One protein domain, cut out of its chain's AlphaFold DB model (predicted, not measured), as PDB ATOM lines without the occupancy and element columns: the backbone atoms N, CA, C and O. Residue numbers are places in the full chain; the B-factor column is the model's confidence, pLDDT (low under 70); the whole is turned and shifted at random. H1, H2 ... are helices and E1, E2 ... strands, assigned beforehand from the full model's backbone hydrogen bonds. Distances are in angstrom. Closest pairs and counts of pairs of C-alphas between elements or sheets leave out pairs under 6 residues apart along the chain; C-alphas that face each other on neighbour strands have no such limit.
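Overview. This is residues 32 to 164 of the 420 residues of an uncharacterized protein of Bacillus cereus (UniProt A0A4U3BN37). A long, narrow model is built along a curled ribbon of strands, E4, E3, E7 and E8, with the E7-E8 hairpin at one end and H1 and the short pair E1-E6 towards the other. The short pair E2-E5 lies between these ends, and long unnamed stretches make up much of the rest. The printed part has 133 residues, 59 of them, under half, in named elements: mostly strand, in the order E1 E2 E3 E4 E5 E6 H1 E7 E8, with the largest sheet antiparallel. It is loose, with a radius of gyration of the C-alphas of 18.4 A, and a rod spanning 66 by 30 by 26 A.

Along the chain. E1, residues 49 to 51, begins at C-alpha (111.163, 146.845, 191.442) and runs on into E2, residues 53 to 55. E3, residues 66 to 76, is 30.2 A long; E4, 79 to 85, is 17.7 A. E5 is 109 to 111, E6 122 to 124 and H1 126 to 133. E7, 138 to 152, is 40.8 A long and bends by 51 degrees at residue 144. E8, 158 to 163, is 14.4 A long and ends at (118.826, 116.061, 167.945).

Arrangement. The strongly twisted sheet E4 E3 E7 E8 includes the hairpins E3-E4, N 74 to O 82 at 2.8 A, and E7-E8, N 151 to O 159 at 2.8 A. E7 pairs with E3 over 138 to 148, N 73 to O 141 at 2.8 A. H1 only grazes this sheet; its O i to N i+4 pairs are within hydrogen-bond range. Antiparallel too are E1-E6, N 51 to O 122 at 2.9 A, and E2-E5, N 53 to O 111 at 2.9 A.

Size, cuts and confidence. The C-alphas of His 42 and Lys 154 are farthest apart, 66.6 A. The printed part has no cut. E4 to E5 is a long link. Mean pLDDT of the printed part is 74.2; residues 32 to 48, 83 to 92, 112 to 120 and 135 are under 70.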
ATOM      1  N   GLU A  32     123.288 133.416 193.744       34.38
ATOM      2  CA  GLU A  32     123.372 134.286 194.920       34.38
ATOM      3  C   GLU A  32     123.965 135.619 194.429       34.38
ATOM      4  O   GLU A  32     125.186 135.794 194.388       34.38
ATOM      5  N   TRP A  33     123.121 136.541 193.947       38.44
ATOM      6  CA  TRP A  33     123.556 137.925 193.778       38.44
ATOM      7  C   TRP A  33     123.807 138.512 195.155       38.44
ATOM      8  O   TRP A  33     123.036 138.305 196.091       38.44
ATOM      9  N   GLY A  34     124.941 139.202 195.249       32.44
ATOM     10  CA  GLY A  34     125.386 139.845 196.461       32.44
ATOM     11  C   GLY A  34     124.299 140.735 197.032       32.44
ATOM     12  O   GLY A  34     123.635 141.479 196.308       32.44
ATOM     13  N   HIS A  35     124.208 140.718 198.355       33.06
ATOM     14  CA  HIS A  35     123.919 141.940 199.078       33.06
ATOM     15  C   HIS A  35     124.601 143.108 198.362       33.06
ATOM     16  O   HIS A  35     125.809 143.056 198.092       33.06
ATOM     17  N   SER A  36     123.855 144.182 198.101       33.84
ATOM     18  CA  SER A  36     124.510 145.476 198.106       33.84
ATOM     19  C   SER A  36     125.283 145.526 199.421       33.84
ATOM     20  O   SER A  36     124.719 145.399 200.504       33.84
ATOM     21  N   THR A  37     126.592 145.720 199.349       39.00
ATOM     22  CA  THR A  37     127.382 146.149 200.510       39.00
ATOM     23  C   THR A  37     126.972 147.556 200.983       39.00
ATOM     24  O   THR A  37     127.663 148.161 201.793       39.00
ATOM     25  N   GLU A  38     125.871 148.085 200.444       41.38
ATOM     26  CA  GLU A  38     125.244 149.361 200.726       41.38
ATOM     27  C   GLU A  38     123.883 149.145 201.388       41.38
ATOM     28  O   GLU A  38     123.180 148.164 201.130       41.38
ATOM     29  N   ASP A  39     123.549 150.101 202.243       43.53
ATOM     30  CA  ASP A  39     122.354 150.167 203.068       43.53
ATOM     31  C   ASP A  39     121.066 150.162 202.221       43.53
ATOM     32  O   ASP A  39     120.747 151.135 201.536       43.53
ATOM     33  N   THR A  40     120.307 149.062 202.270       49.94
ATOM     34  CA  THR A  40     118.993 148.945 201.617       49.94
ATOM     35  C   THR A  40     117.857 149.542 202.448       49.94
ATOM     36  O   THR A  40     116.713 149.518 201.996       49.94
ATOM     37  N   SER A  41     118.129 150.129 203.626       54.31
ATOM     38  CA  SER A  41     117.097 150.729 204.494       54.31
ATOM     39  C   SER A  41     116.341 151.895 203.850       54.31
ATOM     40  O   SER A  41     115.276 152.288 204.327       54.31
ATOM     41  N   HIS A  42     116.869 152.435 202.749       51.75
ATOM     42  CA  HIS A  42     116.243 153.488 201.952       51.75
ATOM     43  C   HIS A  42     115.331 152.966 200.831       51.75
ATOM     44  O   HIS A  42     114.632 153.765 200.206       51.75
ATOM     45  N   VAL A  43     115.317 151.655 200.557       57.88
ATOM     46  CA  VAL A  43     114.456 151.059 199.528       57.88
ATOM     47  C   VAL A  43     113.063 150.855 200.115       57.88
ATOM     48  O   VAL A  43     112.838 150.001 200.970       57.88
ATOM     49  N   ASN A  44     112.108 151.666 199.669       53.94
ATOM     50  CA  ASN A  44     110.718 151.546 200.078       53.94
ATOM     51  C   ASN A  44     110.066 150.344 199.373       53.94
ATOM     52  O   ASN A  44     109.905 150.362 198.154       53.94
ATOM     53  N   SER A  45     109.620 149.331 200.124       57.16
ATOM     54  CA  SER A  45     108.932 148.155 199.559       57.16
ATOM     55  C   SER A  45     107.561 148.467 198.936       57.16
ATOM     56  O   SER A  45     106.916 147.588 198.366       57.16
ATOM     57  N   ALA A  46     107.086 149.715 199.026       50.78
ATOM     58  CA  ALA A  46     105.876 150.176 198.351       50.78
ATOM     59  C   ALA A  46     106.056 150.435 196.839       50.78
ATOM     60  O   ALA A  46     105.051 150.573 196.141       50.78
ATOM     61  N   GLU A  47     107.292 150.508 196.328       58.62
ATOM     62  CA  GLU A  47     107.572 150.723 194.903       58.62
ATOM     63  C   GLU A  47     107.837 149.397 194.170       58.62
ATOM     64  O   GLU A  47     108.465 148.480 194.698       58.62
ATOM     65  N   SER A  48     107.345 149.278 192.932       65.56
ATOM     66  CA  SER A  48     107.607 148.113 192.081       65.56
ATOM     67  C   SER A  48     109.064 148.106 191.626       65.56
ATOM     68  O   SER A  48     109.506 149.054 190.974       65.56
ATOM     69  N   SER A  49     109.789 147.028 191.919       76.50
ATOM     70  CA  SER A  49     111.163 146.845 191.442       76.50
ATOM     71  C   SER A  49     111.193 146.224 190.046       76.50
ATOM     72  O   SER A  49     110.261 145.531 189.638       76.50
ATOM     73  N   TYR A  50     112.283 146.449 189.313       79.25
ATOM     74  CA  TYR A  50     112.492 145.886 187.979       79.25
ATOM     75  C   TYR A  50     113.754 145.026 187.950       79.25
ATOM     76  O   TYR A  50     114.806 145.447 188.432       79.25
ATOM     77  N   LEU A  51     113.666 143.843 187.343       77.56
ATOM     78  CA  LEU A  51     114.814 142.970 187.129       77.56
ATOM     79  C   LEU A  51     115.520 143.331 185.815       77.56
ATOM     80  O   LEU A  51     114.915 143.349 184.742       77.56
ATOM     81  N   ASN A  52     116.827 143.571 185.909       78.06
ATOM     82  CA  ASN A  52     117.736 143.666 184.773       78.06
ATOM     83  C   ASN A  52     118.940 142.760 185.044       78.06
ATOM     84  O   ASN A  52     119.696 142.992 185.988       78.06
ATOM     85  N   ALA A  53     119.096 141.718 184.234       77.44
ATOM     86  CA  ALA A  53     120.109 140.690 184.421       77.44
ATOM     87  C   ALA A  53     121.003 140.555 183.186       77.44
ATOM     88  O   ALA A  53     120.616 140.879 182.069       77.44
ATOM     89  N   ASN A  54     122.207 140.019 183.384       78.62
ATOM     90  CA  ASN A  54     123.066 139.570 182.291       78.62
ATOM     91  C   ASN A  54     123.285 138.065 182.423       78.62
ATOM     92  O   ASN A  54     123.884 137.611 183.399       78.62
ATOM     93  N   VAL A  55     122.828 137.299 181.435       78.81
ATOM     94  CA  VAL A  55     122.865 135.831 181.455       78.81
ATOM     95  C   VAL A  55     123.960 135.301 180.531       78.81
ATOM     96  O   VAL A  55     124.338 135.928 179.538       78.81
ATOM     97  N   ARG A  56     124.510 134.137 180.871       82.88
ATOM     98  CA  ARG A  56     125.471 133.402 180.047       82.88
ATOM     99  C   ARG A  56     125.152 131.916 180.107       82.88
ATOM    100  O   ARG A  56     125.043 131.364 181.197       82.88
ATOM    101  N   TYR A  57     125.069 131.276 178.948       83.94
ATOM    102  CA  TYR A  57     124.923 129.827 178.848       83.94
ATOM    103  C   TYR A  57     126.290 129.159 178.917       83.94
ATOM    104  O   TYR A  57     127.235 129.625 178.281       83.94
ATOM    105  N   ASN A  58     126.401 128.065 179.667       85.31
ATOM    106  CA  ASN A  58     127.635 127.299 179.810       85.31
ATOM    107  C   ASN A  58     127.365 125.843 179.432       85.31
ATOM    108  O   ASN A  58     126.399 125.256 179.917       85.31
ATOM    109  N   ASN A  59     128.222 125.252 178.602       87.44
ATOM    110  CA  ASN A  59     128.174 123.818 178.339       87.44
ATOM    111  C   ASN A  59     129.149 123.101 179.278       87.44
ATOM    112  O   ASN A  59     130.361 123.155 179.092       87.44
ATOM    113  N   VAL A  60     128.613 122.413 180.282       88.06
ATOM    114  CA  VAL A  60     129.398 121.693 181.301       88.06
ATOM    115  C   VAL A  60     129.557 120.192 181.008       88.06
ATOM    116  O   VAL A  60     130.171 119.463 181.791       88.06
ATOM    117  N   GLY A  61     128.999 119.726 179.883       87.19
ATOM    118  CA  GLY A  61     129.008 118.329 179.452       87.19
ATOM    119  C   GLY A  61     130.254 117.939 178.650       87.19
ATOM    120  O   GLY A  61     131.341 118.490 178.824       87.19
ATOM    121  N   THR A  62     130.115 116.929 177.790       89.94
ATOM    122  CA  THR A  62     131.182 116.440 176.886       89.94
ATOM    123  C   THR A  62     130.844 116.593 175.405       89.94
ATOM    124  O   THR A  62     131.748 116.598 174.575       89.94
ATOM    125  N   GLY A  63     129.562 116.714 175.059       90.44
ATOM    126  CA  GLY A  63     129.096 116.909 173.689       90.44
ATOM    127  C   GLY A  63     128.936 118.388 173.352       90.44
ATOM    128  O   GLY A  63     128.466 119.167 174.179       90.44
ATOM    129  N   ALA A  64     129.320 118.784 172.139       92.00
ATOM    130  CA  ALA A  64     128.965 120.097 171.611       92.00
ATOM    131  C   ALA A  64     127.468 120.132 171.276       92.00
ATOM    132  O   ALA A  64     126.934 119.161 170.731       92.00
ATOM    133  N   ILE A  65     126.822 121.261 171.547       91.31
ATOM    134  CA  ILE A  65     125.454 121.526 171.106       91.31
ATOM    135  C   ILE A  65     125.477 122.595 170.020       91.31
ATOM    136  O   ILE A  65     126.138 123.627 170.166       91.31
ATOM    137  N   TYR A  66     124.788 122.313 168.920       89.88
ATOM    138  CA  TYR A  66     124.644 123.213 167.783       89.88
ATOM    139  C   TYR A  66     123.207 123.700 167.698       89.88
ATOM    140  O   TYR A  66     122.293 122.945 168.022       89.88
ATOM    141  N   ASN A  67     123.008 124.937 167.242       88.25
ATOM    142  CA  ASN A  67     121.678 125.551 167.167       88.25
ATOM    143  C   ASN A  67     120.906 125.446 168.497       88.25
ATOM    144  O   ASN A  67     119.719 125.139 168.508       88.25
ATOM    145  N   ALA A  68     121.605 125.652 169.617       86.38
ATOM    146  CA  ALA A  68     121.036 125.525 170.949       86.38
ATOM    147  C   ALA A  68     119.890 126.523 171.153       86.38
ATOM    148  O   ALA A  68     120.061 127.720 170.926       86.38
ATOM    149  N   ASN A  69     118.758 126.033 171.643       83.31
ATOM    150  CA  ASN A  69     117.576 126.833 171.946       83.31
ATOM    151  C   ASN A  69     117.116 126.539 173.386       83.31
ATOM    152  O   ASN A  69     116.248 125.690 173.603       83.31
ATOM    153  N   PRO A  70     117.775 127.137 174.399       81.62
ATOM    154  CA  PRO A  70     117.410 126.941 175.796       81.62
ATOM    155  C   PRO A  70     116.170 127.760 176.178       81.62
ATOM    156  O   PRO A  70     116.066 128.942 175.847       81.62
ATOM    157  N   ILE A  71     115.280 127.143 176.955       78.31
ATOM    158  CA  ILE A  71     114.146 127.806 177.611       78.31
ATOM    159  C   ILE A  71     114.490 127.956 179.093       78.31
ATOM    160  O   ILE A  71     114.572 126.955 179.818       78.31
ATOM    161  N   THR A  72     114.711 129.194 179.541       78.44
ATOM    162  CA  THR A  72     115.166 129.498 180.907       78.44
ATOM    163  C   THR A  72     114.146 130.346 181.655       78.44
ATOM    164  O   THR A  72     113.802 131.434 181.209       78.44
ATOM    165  N   ASN A  73     113.728 129.901 182.835       78.06
ATOM    166  CA  ASN A  73     112.870 130.658 183.739       78.06
ATOM    167  C   ASN A  73     113.689 131.300 184.857       78.06
ATOM    168  O   ASN A  73     114.647 130.708 185.354       78.06
ATOM    169  N   PHE A  74     113.274 132.487 185.280       79.62
ATOM    170  CA  PHE A  74     113.674 133.072 186.550       79.62
ATOM    171  C   PHE A  74     112.618 132.746 187.587       79.62
ATOM    172  O   PHE A  74     111.444 133.073 187.400       79.62
ATOM    173  N   ASN A  75     113.055 132.167 188.692       79.31
ATOM    174  CA  ASN A  75     112.207 131.872 189.828       79.31
ATOM    175  C   ASN A  75     112.729 132.625 191.049       79.31
ATOM    176  O   ASN A  75     113.934 132.685 191.280       79.31
ATOM    177  N   LEU A  76     111.823 133.189 191.835       79.44
ATOM    178  CA  LEU A  76     112.124 133.730 193.153       79.44
ATOM    179  C   LEU A  76     111.279 132.965 194.168       79.44
ATOM    180  O   LEU A  76     110.049 132.960 194.064       79.44
ATOM    181  N   ALA A  77     111.946 132.300 195.114       74.94
ATOM    182  CA  ALA A  77     111.354 131.199 195.873       74.94
ATOM    183  C   ALA A  77     110.760 130.148 194.909       74.94
ATOM    184  O   ALA A  77     111.491 129.604 194.085       74.94
ATOM    185  N   ASP A  78     109.445 129.919 194.965       72.31
ATOM    186  CA  ASP A  78     108.729 128.952 194.120       72.31
ATOM    187  C   ASP A  78     107.906 129.619 192.998       72.31
ATOM    188  O   ASP A  78     107.152 128.955 192.286       72.31
ATOM    189  N   ASN A  79     108.034 130.941 192.826       75.31
ATOM    190  CA  ASN A  79     107.262 131.700 191.845       75.31
ATOM    191  C   ASN A  79     108.118 132.063 190.631       75.31
ATOM    192  O   ASN A  79     109.147 132.727 190.767       75.31
ATOM    193  N   SER A  80     107.654 131.698 189.433       76.94
ATOM    194  CA  SER A  80     108.247 132.190 188.188       76.94
ATOM    195  C   SER A  80     107.981 133.688 188.043       76.94
ATOM    196  O   SER A  80     106.832 134.131 188.045       76.94
ATOM    197  N   ILE A  81     109.056 134.467 187.945       75.00
ATOM    198  CA  ILE A  81     109.019 135.929 187.801       75.00
ATOM    199  C   ILE A  81     109.265 136.381 186.358       75.00
ATOM    200  O   ILE A  81     109.041 137.540 186.025       75.00
ATOM    201  N   GLY A  82     109.698 135.471 185.486       71.25
ATOM    202  CA  GLY A  82     109.889 135.727 184.064       71.25
ATOM    203  C   GLY A  82     110.531 134.539 183.357       71.25
ATOM    204  O   GLY A  82     111.067 133.638 184.001       71.25
ATOM    205  N   ALA A  83     110.506 134.553 182.029       65.38
ATOM    206  CA  ALA A  83     111.161 133.559 181.190       65.38
ATOM    207  C   ALA A  83     111.969 134.244 180.084       65.38
ATOM    208  O   ALA A  83     111.573 135.291 179.572       65.38
ATOM    209  N   ILE A  84     113.091 133.635 179.720       69.38
ATOM    210  CA  ILE A  84     113.874 133.947 178.531       69.38
ATOM    211  C   ILE A  84     113.649 132.808 177.557       69.38
ATOM    212  O   ILE A  84     114.052 131.669 177.811       69.38
ATOM    213  N   ASN A  85     113.074 133.157 176.418       63.69
ATOM    214  CA  ASN A  85     113.190 132.350 175.220       63.69
ATOM    215  C   ASN A  85     114.262 133.007 174.365       63.69
ATOM    216  O   ASN A  85     114.144 134.179 174.018       63.69
ATOM    217  N   VAL A  86     115.331 132.279 174.063       60.03
ATOM    218  CA  VAL A  86     116.358 132.793 173.161       60.03
ATOM    219  C   VAL A  86     115.860 132.601 171.734       60.03
ATOM    220  O   VAL A  86     116.151 131.576 171.128       60.03
ATOM    221  N   ILE A  87     115.083 133.547 171.191       51.81
ATOM    222  CA  ILE A  87     114.565 133.424 169.824       51.81
ATOM    223  C   ILE A  87     115.055 134.568 168.899       51.81
ATOM    224  O   ILE A  87     115.029 135.762 169.173       51.81
ATOM    225  N   GLU A  88     115.577 134.121 167.754       45.75
ATOM    226  CA  GLU A  88     115.829 134.790 166.467       45.75
ATOM    227  C   GLU A  88     116.921 135.856 166.263       45.75
ATOM    228  O   GLU A  88     117.415 135.940 165.136       45.75
ATOM    229  N   LYS A  89     117.397 136.630 167.248       42.59
ATOM    230  CA  LYS A  89     118.425 137.667 166.937       42.59
ATOM    231  C   LYS A  89     119.892 137.251 167.055       42.59
ATOM    232  O   LYS A  89     120.766 138.039 166.692       42.59
ATOM    233  N   SER A  90     120.199 136.027 167.479       45.31
ATOM    234  CA  SER A  90     121.571 135.507 167.445       45.31
ATOM    235  C   SER A  90     121.696 134.369 166.443       45.31
ATOM    236  O   SER A  90     120.972 133.384 166.529       45.31
ATOM    237  N   SER A  91     122.658 134.488 165.531       53.28
ATOM    238  CA  SER A  91     123.282 133.369 164.818       53.28
ATOM    239  C   SER A  91     123.255 132.065 165.625       53.28
ATOM    240  O   SER A  91     123.612 132.112 166.802       53.28
ATOM    241  N   ALA A  92     122.902 130.945 164.979       60.09
ATOM    242  CA  ALA A  92     123.088 129.563 165.438       60.09
ATOM    243  C   ALA A  92     123.962 129.440 166.701       60.09
ATOM    244  O   ALA A  92     125.192 129.554 166.630       60.09
ATOM    245  N   LEU A  93     123.326 129.254 167.862       77.25
ATOM    246  CA  LEU A  93     124.017 129.146 169.144       77.25
ATOM    247  C   LEU A  93     124.764 127.823 169.209       77.25
ATOM    248  O   LEU A  93     124.188 126.772 169.472       77.25
ATOM    249  N   ASN A  94     126.064 127.881 168.960       87.00
ATOM    250  CA  ASN A  94     126.934 126.719 169.034       87.00
ATOM    251  C   ASN A  94     127.799 126.844 170.286       87.00
ATOM    252  O   ASN A  94     128.546 127.816 170.426       87.00
ATOM    253  N   ILE A  95     127.697 125.873 171.192       88.75
ATOM    254  CA  ILE A  95     128.429 125.884 172.461       88.75
ATOM    255  C   ILE A  95     129.238 124.593 172.574       88.75
ATOM    256  O   ILE A  95     128.696 123.504 172.802       88.75
ATOM    257  N   SER A  96     130.554 124.719 172.407       90.94
ATOM    258  CA  SER A  96     131.495 123.612 172.590       90.94
ATOM    259  C   SER A  96     131.552 123.173 174.060       90.94
ATOM    260  O   SER A  96     131.260 123.981 174.945       90.94
ATOM    261  N   PRO A  97     131.970 121.930 174.356       88.62
ATOM    262  CA  PRO A  97     132.175 121.473 175.731       88.62
ATOM    263  C   PRO A  97     133.136 122.391 176.492       88.62
ATOM    264  O   PRO A  97     134.191 122.753 175.973       88.62
ATOM    265  N   GLY A  98     132.768 122.781 177.712       83.81
ATOM    266  CA  GLY A  98     133.545 123.684 178.567       83.81
ATOM    267  C   GLY A  98     133.531 125.157 178.139       83.81
ATOM    268  O   GLY A  98     134.056 126.004 178.863       83.81
ATOM    269  N   GLU A  99     132.936 125.495 176.992       88.19
ATOM    270  CA  GLU A  99     132.780 126.878 176.548       88.19
ATOM    271  C   GLU A  99     131.460 127.492 177.039       88.19
ATOM    272  O   GLU A  99     130.542 126.829 177.529       88.19
ATOM    273  N   SER A 100     131.377 128.812 176.890       85.88
ATOM    274  CA  SER A 100     130.218 129.608 177.261       85.88
ATOM    275  C   SER A 100     129.755 130.483 176.100       85.88
ATOM    276  O   SER A 100     130.576 130.936 175.296       85.88
ATOM    277  N   TYR A 101     128.467 130.815 176.078       82.94
ATOM    278  CA  TYR A 101     127.909 131.822 175.187       82.94
ATOM    279  C   TYR A 101     127.220 132.962 175.961       82.94
ATOM    280  O   TYR A 101     126.315 132.704 176.757       82.94
ATOM    281  N   PRO A 102     127.599 134.230 175.709       82.38
ATOM    282  CA  PRO A 102     128.794 134.661 174.980       82.38
ATOM    283  C   PRO A 102     130.085 134.098 175.610       82.38
ATOM    284  O   PRO A 102     130.068 133.587 176.736       82.38
ATOM    285  N   LYS A 103     131.231 134.183 174.922       83.56
ATOM    286  CA  LYS A 103     132.516 133.700 175.475       83.56
ATOM    287  C   LYS A 103     132.892 134.441 176.761       83.56
ATOM    288  O   LYS A 103     132.647 135.648 176.871       83.56
ATOM    289  N   LYS A 104     133.491 133.736 177.728       79.31
ATOM    290  CA  LYS A 104     133.986 134.318 178.991       79.31
ATOM    291  C   LYS A 104     134.848 135.558 178.702       79.31
ATOM    292  O   LYS A 104     135.659 135.552 177.781       79.31
ATOM    293  N   GLY A 105     134.623 136.643 179.444       78.50
ATOM    294  CA  GLY A 105     135.254 137.951 179.200       78.50
ATOM    295  C   GLY A 105     134.505 138.876 178.227       78.50
ATOM    296  O   GLY A 105     134.880 140.036 178.090       78.50
ATOM    297  N   LYS A 106     133.434 138.410 177.571       83.06
ATOM    298  CA  LYS A 106     132.463 139.268 176.862       83.06
ATOM    299  C   LYS A 106     131.273 139.602 177.758       83.06
ATOM    300  O   LYS A 106     130.974 138.823 178.658       83.06
ATOM    301  N   THR A 107     130.580 140.708 177.502       78.50
ATOM    302  CA  THR A 107     129.323 141.050 178.191       78.50
ATOM    303  C   THR A 107     128.296 139.928 178.015       78.50
ATOM    304  O   THR A 107     128.263 139.288 176.963       78.50
ATOM    305  N   GLY A 108     127.527 139.634 179.067       77.44
ATOM    306  CA  GLY A 108     126.449 138.644 179.010       77.44
ATOM    307  C   GLY A 108     125.297 139.093 178.109       77.44
ATOM    308  O   GLY A 108     125.291 140.216 177.609       77.44
ATOM    309  N   ILE A 109     124.333 138.200 177.903       77.69
ATOM    310  CA  ILE A 109     123.082 138.501 177.206       77.69
ATOM    311  C   ILE A 109     122.244 139.365 178.150       77.69
ATOM    312  O   ILE A 109     121.908 138.874 179.232       77.69
ATOM    313  N   PRO A 110     121.941 140.627 177.801       75.44
ATOM    314  CA  PRO A 110     121.085 141.457 178.628       75.44
ATOM    315  C   PRO A 110     119.665 140.900 178.599       75.44
ATOM    316  O   PRO A 110     119.131 140.578 177.538       75.44
ATOM    317  N   VAL A 111     119.068 140.797 179.776       73.75
ATOM    318  CA  VAL A 111     117.713 140.312 179.984       73.75
ATOM    319  C   VAL A 111     116.998 141.339 180.832       73.75
ATOM    320  O   VAL A 111     117.201 141.443 182.042       73.75
ATOM    321  N   ASN A 112     116.185 142.129 180.156       65.19
ATOM    322  CA  ASN A 112     115.423 143.214 180.743       65.19
ATOM    323  C   ASN A 112     113.963 143.201 180.284       65.19
ATOM    324  O   ASN A 112     113.253 144.152 180.582       65.19
ATOM    325  N   SER A 113     113.509 142.164 179.573       62.47
ATOM    326  CA  SER A 113     112.111 142.018 179.172       62.47
ATOM    327  C   SER A 113     111.687 140.560 178.968       62.47
ATOM    328  O   SER A 113     112.531 139.673 178.859       62.47
ATOM    329  N   MET A 114     110.371 140.309 178.948       58.72
ATOM    330  CA  MET A 114     109.785 138.958 178.839       58.72
ATOM    331  C   MET A 114     109.688 138.417 177.394       58.72
ATOM    332  O   MET A 114     109.090 137.364 177.181       58.72
ATOM    333  N   GLY A 115     110.236 139.112 176.390       53.59
ATOM    334  CA  GLY A 115     110.222 138.647 174.999       53.59
ATOM    335  C   GLY A 115     110.909 139.589 174.004       53.59
ATOM    336  O   GLY A 115     111.105 140.770 174.284       53.59
ATOM    337  N   ASP A 116     111.225 139.068 172.813       50.91
ATOM    338  CA  ASP A 116     112.059 139.714 171.777       50.91
ATOM    339  C   ASP A 116     111.484 141.011 171.168       50.91
ATOM    340  O   ASP A 116     112.193 141.751 170.476       50.91
ATOM    341  N   PHE A 117     110.204 141.295 171.431       50.31
ATOM    342  CA  PHE A 117     109.474 142.461 170.918       50.31
ATOM    343  C   PHE A 117     108.691 143.237 171.985       50.31
ATOM    344  O   PHE A 117     108.143 144.296 171.677       50.31
ATOM    345  N   ASP A 118     108.641 142.745 173.225       53.69
ATOM    346  CA  ASP A 118     107.955 143.432 174.318       53.69
ATOM    347  C   ASP A 118     109.026 144.089 175.189       53.69
ATOM    348  O   ASP A 118     109.763 143.407 175.884       53.69
ATOM    349  N   PHE A 119     109.158 145.416 175.135       57.16
ATOM    350  CA  PHE A 119     110.124 146.180 175.946       57.16
ATOM    351  C   PHE A 119     109.673 146.343 177.407       57.16
ATOM    352  O   PHE A 119     110.166 147.217 178.123       57.16
ATOM    353  N   ARG A 120     108.691 145.553 177.852       64.12
ATOM    354  CA  ARG A 120     108.186 145.627 179.220       64.12
ATOM    355  C   ARG A 120     109.233 145.063 180.171       64.12
ATOM    356  O   ARG A 120     109.599 143.897 180.019       64.12
ATOM    357  N   PRO A 121     109.685 145.856 181.153       72.69
ATOM    358  CA  PRO A 121     110.609 145.362 182.150       72.69
ATOM    359  C   PRO A 121     109.972 144.237 182.963       72.69
ATOM    360  O   PRO A 121     108.753 144.201 183.154       72.69
ATOM    361  N   ILE A 122     110.802 143.317 183.451       75.38
ATOM    362  CA  ILE A 122     110.359 142.264 184.366       75.38
ATOM    363  C   ILE A 122     110.058 142.931 185.714       75.38
ATOM    364  O   ILE A 122     110.977 143.325 186.429       75.38
ATOM    365  N   ILE A 123     108.773 143.122 186.020       78.69
ATOM    366  CA  ILE A 123     108.304 143.785 187.244       78.69
ATOM    367  C   ILE A 123     108.210 142.766 188.375       78.69
ATOM    368  O   ILE A 123     107.536 141.747 188.233       78.69
ATOM    369  N   LEU A 124     108.818 143.087 189.512       80.25
ATOM    370  CA  LEU A 124     108.611 142.384 190.771       80.25
ATOM    371  C   LEU A 124     107.469 143.052 191.535       80.25
ATOM    372  O   LEU A 124     107.439 144.275 191.704       80.25
ATOM    373  N   ASN A 125     106.526 142.246 192.019       82.06
ATOM    374  CA  ASN A 125     105.518 142.736 192.951       82.06
ATOM    375  C   ASN A 125     106.150 143.028 194.330       82.06
ATOM    376  O   ASN A 125     107.331 142.758 194.564       82.06
ATOM    377  N   LYS A 126     105.368 143.603 195.248       80.56
ATOM    378  CA  LYS A 126     105.846 143.967 196.589       80.56
ATOM    379  C   LYS A 126     106.436 142.772 197.345       80.56
ATOM    380  O   LYS A 126     107.551 142.864 197.833       80.56
ATOM    381  N   GLU A 127     105.719 141.654 197.382       82.50
ATOM    382  CA  GLU A 127     106.158 140.437 198.073       82.50
ATOM    383  C   GLU A 127     107.459 139.885 197.471       82.50
ATOM    384  O   GLU A 127     108.378 139.517 198.190       82.50
ATOM    385  N   GLN A 128     107.586 139.881 196.144       81.38
ATOM    386  CA  GLN A 128     108.807 139.478 195.443       81.38
ATOM    387  C   GLN A 128     109.964 140.443 195.720       81.38
ATOM    388  O   GLN A 128     111.097 140.012 195.895       81.38
ATOM    389  N   THR A 129     109.690 141.744 195.800       80.00
ATOM    390  CA  THR A 129     110.696 142.746 196.171       80.00
ATOM    391  C   THR A 129     111.169 142.526 197.608       80.00
ATOM    392  O   THR A 129     112.370 142.515 197.854       80.00
ATOM    393  N   GLU A 130     110.252 142.284 198.545       79.00
ATOM    394  CA  GLU A 130     110.569 141.981 199.945       79.00
ATOM    395  C   GLU A 130     111.366 140.675 200.064       79.00
ATOM    396  O   GLU A 130     112.459 140.687 200.624       79.00
ATOM    397  N   ASN A 131     110.915 139.589 199.430       78.12
ATOM    398  CA  ASN A 131     111.632 138.309 199.404       78.12
ATOM    399  C   ASN A 131     113.054 138.450 198.843       78.12
ATOM    400  O   ASN A 131     113.987 137.827 199.351       78.12
ATOM    401  N   PHE A 132     113.227 139.264 197.798       76.75
ATOM    402  CA  PHE A 132     114.538 139.565 197.227       76.75
ATOM    403  C   PHE A 132     115.420 140.359 198.205       76.75
ATOM    404  O   PHE A 132     116.580 140.002 198.406       76.75
ATOM    405  N   LEU A 133     114.877 141.397 198.853       74.94
ATOM    406  CA  LEU A 133     115.590 142.191 199.864       74.94
ATOM    407  C   LEU A 133     115.950 141.372 201.117       74.94
ATOM    408  O   LEU A 133     116.959 141.651 201.761       74.94
ATOM    409  N   GLU A 134     115.176 140.332 201.425       73.12
ATOM    410  CA  GLU A 134     115.436 139.350 202.487       73.12
ATOM    411  C   GLU A 134     116.375 138.203 202.045       73.12
ATOM    412  O   GLU A 134     116.449 137.158 202.694       73.12
ATOM    413  N   ASN A 135     117.140 138.394 200.962       66.94
ATOM    414  CA  ASN A 135     118.120 137.448 200.407       66.94
ATOM    415  C   ASN A 135     117.555 136.112 199.914       66.94
ATOM    416  O   ASN A 135     118.266 135.103 199.908       66.94
ATOM    417  N   THR A 136     116.305 136.071 199.463       72.75
ATOM    418  CA  THR A 136     115.870 134.935 198.645       72.75
ATOM    419  C   THR A 136     116.534 135.061 197.270       72.75
ATOM    420  O   THR A 136     116.307 136.063 196.585       72.75
ATOM    421  N   PRO A 137     117.367 134.097 196.838       71.25
ATOM    422  CA  PRO A 137     118.044 134.207 195.555       71.25
ATOM    423  C   PRO A 137     117.056 134.054 194.400       71.25
ATOM    424  O   PRO A 137     116.098 133.279 194.464       71.25
ATOM    425  N   ILE A 138     117.333 134.762 193.306       75.25
ATOM    426  CA  ILE A 138     116.684 134.494 192.025       75.25
ATOM    427  C   ILE A 138     117.397 133.297 191.389       75.25
ATOM    428  O   ILE A 138     118.586 133.346 191.058       75.25
ATOM    429  N   MET A 139     116.657 132.213 191.213       77.31
ATOM    430  CA  MET A 139     117.111 130.977 190.592       77.31
ATOM    431  C   MET A 139     116.866 131.032 189.086       77.31
ATOM    432  O   MET A 139     115.786 131.421 188.645       77.31
ATOM    433  N   LEU A 140     117.854 130.617 188.290       76.81
ATOM    434  CA  LEU A 140     117.662 130.370 186.864       76.81
ATOM    435  C   LEU A 140     117.485 128.872 186.633       76.81
ATOM    436  O   LEU A 140     118.385 128.076 186.915       76.81
ATOM    437  N   GLU A 141     116.347 128.500 186.064       76.75
ATOM    438  CA  GLU A 141     116.010 127.119 185.736       76.75
ATOM    439  C   GLU A 141     115.890 126.951 184.228       76.75
ATOM    440  O   GLU A 141     115.005 127.523 183.596       76.75
ATOM    441  N   THR A 142     116.786 126.162 183.636       76.50
ATOM    442  CA  THR A 142     116.677 125.795 182.222       76.50
ATOM    443  C   THR A 142     115.957 124.458 182.106       76.50
ATOM    444  O   THR A 142     116.551 123.399 182.327       76.50
ATOM    445  N   ASN A 143     114.668 124.522 181.776       70.00
ATOM    446  CA  ASN A 143     113.776 123.361 181.759       70.00
ATOM    447  C   ASN A 143     114.064 122.432 180.584       70.00
ATOM    448  O   ASN A 143     114.008 121.210 180.716       70.00
ATOM    449  N   GLN A 144     114.339 123.024 179.425       71.31
ATOM    450  CA  GLN A 144     114.566 122.316 178.177       71.31
ATOM    451  C   GLN A 144     115.668 123.020 177.397       71.31
ATOM    452  O   GLN A 144     115.752 124.249 177.375       71.31
ATOM    453  N   VAL A 145     116.524 122.216 176.776       82.06
ATOM    454  CA  VAL A 145     117.523 122.682 175.821       82.06
ATOM    455  C   VAL A 145     117.355 121.838 174.575       82.06
ATOM    456  O   VAL A 145     117.684 120.652 174.580       82.06
ATOM    457  N   GLU A 146     116.820 122.451 173.529       85.69
ATOM    458  CA  GLU A 146     116.802 121.848 172.202       85.69
ATOM    459  C   GLU A 146     118.120 122.142 171.493       85.69
ATOM    460  O   GLU A 146     118.760 123.175 171.731       85.69
ATOM    461  N   GLY A 147     118.539 121.232 170.623       89.31
ATOM    462  CA  GLY A 147     119.686 121.458 169.761       89.31
ATOM    463  C   GLY A 147     120.280 120.178 169.203       89.31
ATOM    464  O   GLY A 147     119.972 119.058 169.609       89.31
ATOM    465  N   GLN A 148     121.215 120.373 168.289       93.44
ATOM    466  CA  GLN A 148     121.723 119.339 167.404       93.44
ATOM    467  C   GLN A 148     123.086 118.815 167.843       93.44
ATOM    468  O   GLN A 148     123.905 119.546 168.416       93.44
ATOM    469  N   TYR A 149     123.362 117.557 167.495       93.44
ATOM    470  CA  TYR A 149     124.705 116.983 167.530       93.44
ATOM    471  C   TYR A 149     125.186 116.615 166.127       93.44
ATOM    472  O   TYR A 149     124.419 116.224 165.246       93.44
ATOM    473  N   MET A 150     126.495 116.727 165.927       92.38
ATOM    474  CA  MET A 150     127.151 116.463 164.648       92.38
ATOM    475  C   MET A 150     127.959 115.168 164.733       92.38
ATOM    476  O   MET A 150     128.614 114.904 165.741       92.38
ATOM    477  N   VAL A 151     127.963 114.385 163.656       93.50
ATOM    478  CA  VAL A 151     128.753 113.151 163.519       93.50
ATOM    479  C   VAL A 151     129.700 113.256 162.332       93.50
ATOM    480  O   VAL A 151     129.460 114.009 161.388       93.50
ATOM    481  N   ARG A 152     130.800 112.498 162.358       92.69
ATOM    482  CA  ARG A 152     131.687 112.381 161.195       92.69
ATOM    483  C   ARG A 152     131.167 111.292 160.263       92.69
ATOM    484  O   ARG A 152     130.971 110.158 160.692       92.69
ATOM    485  N   ASN A 153     130.960 111.635 158.995       93.06
ATOM    486  CA  ASN A 153     130.644 110.652 157.962       93.06
ATOM    487  C   ASN A 153     131.903 109.845 157.558       93.06
ATOM    488  O   ASN A 153     133.009 110.103 158.041       93.06
ATOM    489  N   LYS A 154     131.751 108.884 156.635       93.88
ATOM    490  CA  LYS A 154     132.859 108.041 156.132       93.88
ATOM    491  C   LYS A 154     133.998 108.831 155.467       93.88
ATOM    492  O   LYS A 154     135.106 108.325 155.370       93.88
ATOM    493  N   GLU A 155     133.729 110.057 155.030       92.81
ATOM    494  CA  GLU A 155     134.689 110.966 154.391       92.81
ATOM    495  C   GLU A 155     135.347 111.919 155.411       92.81
ATOM    496  O   GLU A 155     136.117 112.800 155.041       92.81
ATOM    497  N   GLY A 156     135.028 111.781 156.704       90.56
ATOM    498  CA  GLY A 156     135.552 112.617 157.786       90.56
ATOM    499  C   GLY A 156     134.864 113.980 157.947       90.56
ATOM    500  O   GLY A 156     135.217 114.726 158.869       90.56
ATOM    501  N   LYS A 157     133.869 114.300 157.108       92.94
ATOM    502  CA  LYS A 157     133.094 115.547 157.161       92.94
ATOM    503  C   LYS A 157     132.076 115.505 158.303       92.94
ATOM    504  O   LYS A 157     131.414 114.489 158.513       92.94
ATOM    505  N   LEU A 158     131.931 116.625 159.015       90.19
ATOM    506  CA  LEU A 158     130.863 116.806 159.999       90.19
ATOM    507  C   LEU A 158     129.515 116.956 159.284       90.19
ATOM    508  O   LEU A 158     129.345 117.836 158.440       90.19
ATOM    509  N   VAL A 159     128.574 116.089 159.633       93.56
ATOM    510  CA  VAL A 159     127.186 116.090 159.160       93.56
ATOM    511  C   VAL A 159     126.246 116.017 160.359       93.56
ATOM    512  O   VAL A 159     126.671 115.640 161.452       93.56
ATOM    513  N   LEU A 160     124.981 116.390 160.168       92.62
ATOM    514  CA  LEU A 160     123.971 116.293 161.218       92.62
ATOM    515  C   LEU A 160     123.820 114.830 161.656       92.62
ATOM    516  O   LEU A 160     123.578 113.956 160.823       92.62
ATOM    517  N   GLY A 161     124.011 114.574 162.949       91.38
ATOM    518  CA  GLY A 161     123.803 113.261 163.559       91.38
ATOM    519  C   GLY A 161     122.380 113.068 164.064       91.38
ATOM    520  O   GLY A 161     121.856 111.960 164.004       91.38
ATOM    521  N   GLY A 162     121.759 114.155 164.520       94.25
ATOM    522  CA  GLY A 162     120.397 114.186 165.032       94.25
ATOM    523  C   GLY A 162     120.240 115.264 166.096       94.25
ATOM    524  O   GLY A 162     121.078 116.162 166.222       94.25
ATOM    525  N   GLU A 163     119.177 115.136 166.876       93.56
ATOM    526  CA  GLU A 163     118.826 116.061 167.945       93.56
ATOM    527  C   GLU A 163     119.175 115.485 169.326       93.56
ATOM    528  O   GLU A 163     119.001 114.290 169.588       93.56
ATOM    529  N   TRP A 164     119.664 116.325 170.238       91.81
ATOM    530  CA  TRP A 164     120.029 115.899 171.593       91.81
ATOM    531  C   TRP A 164     118.818 115.421 172.399       91.81
ATOM    532  O   TRP A 164     118.958 114.479 173.189       91.81
TER     533      TRP A 164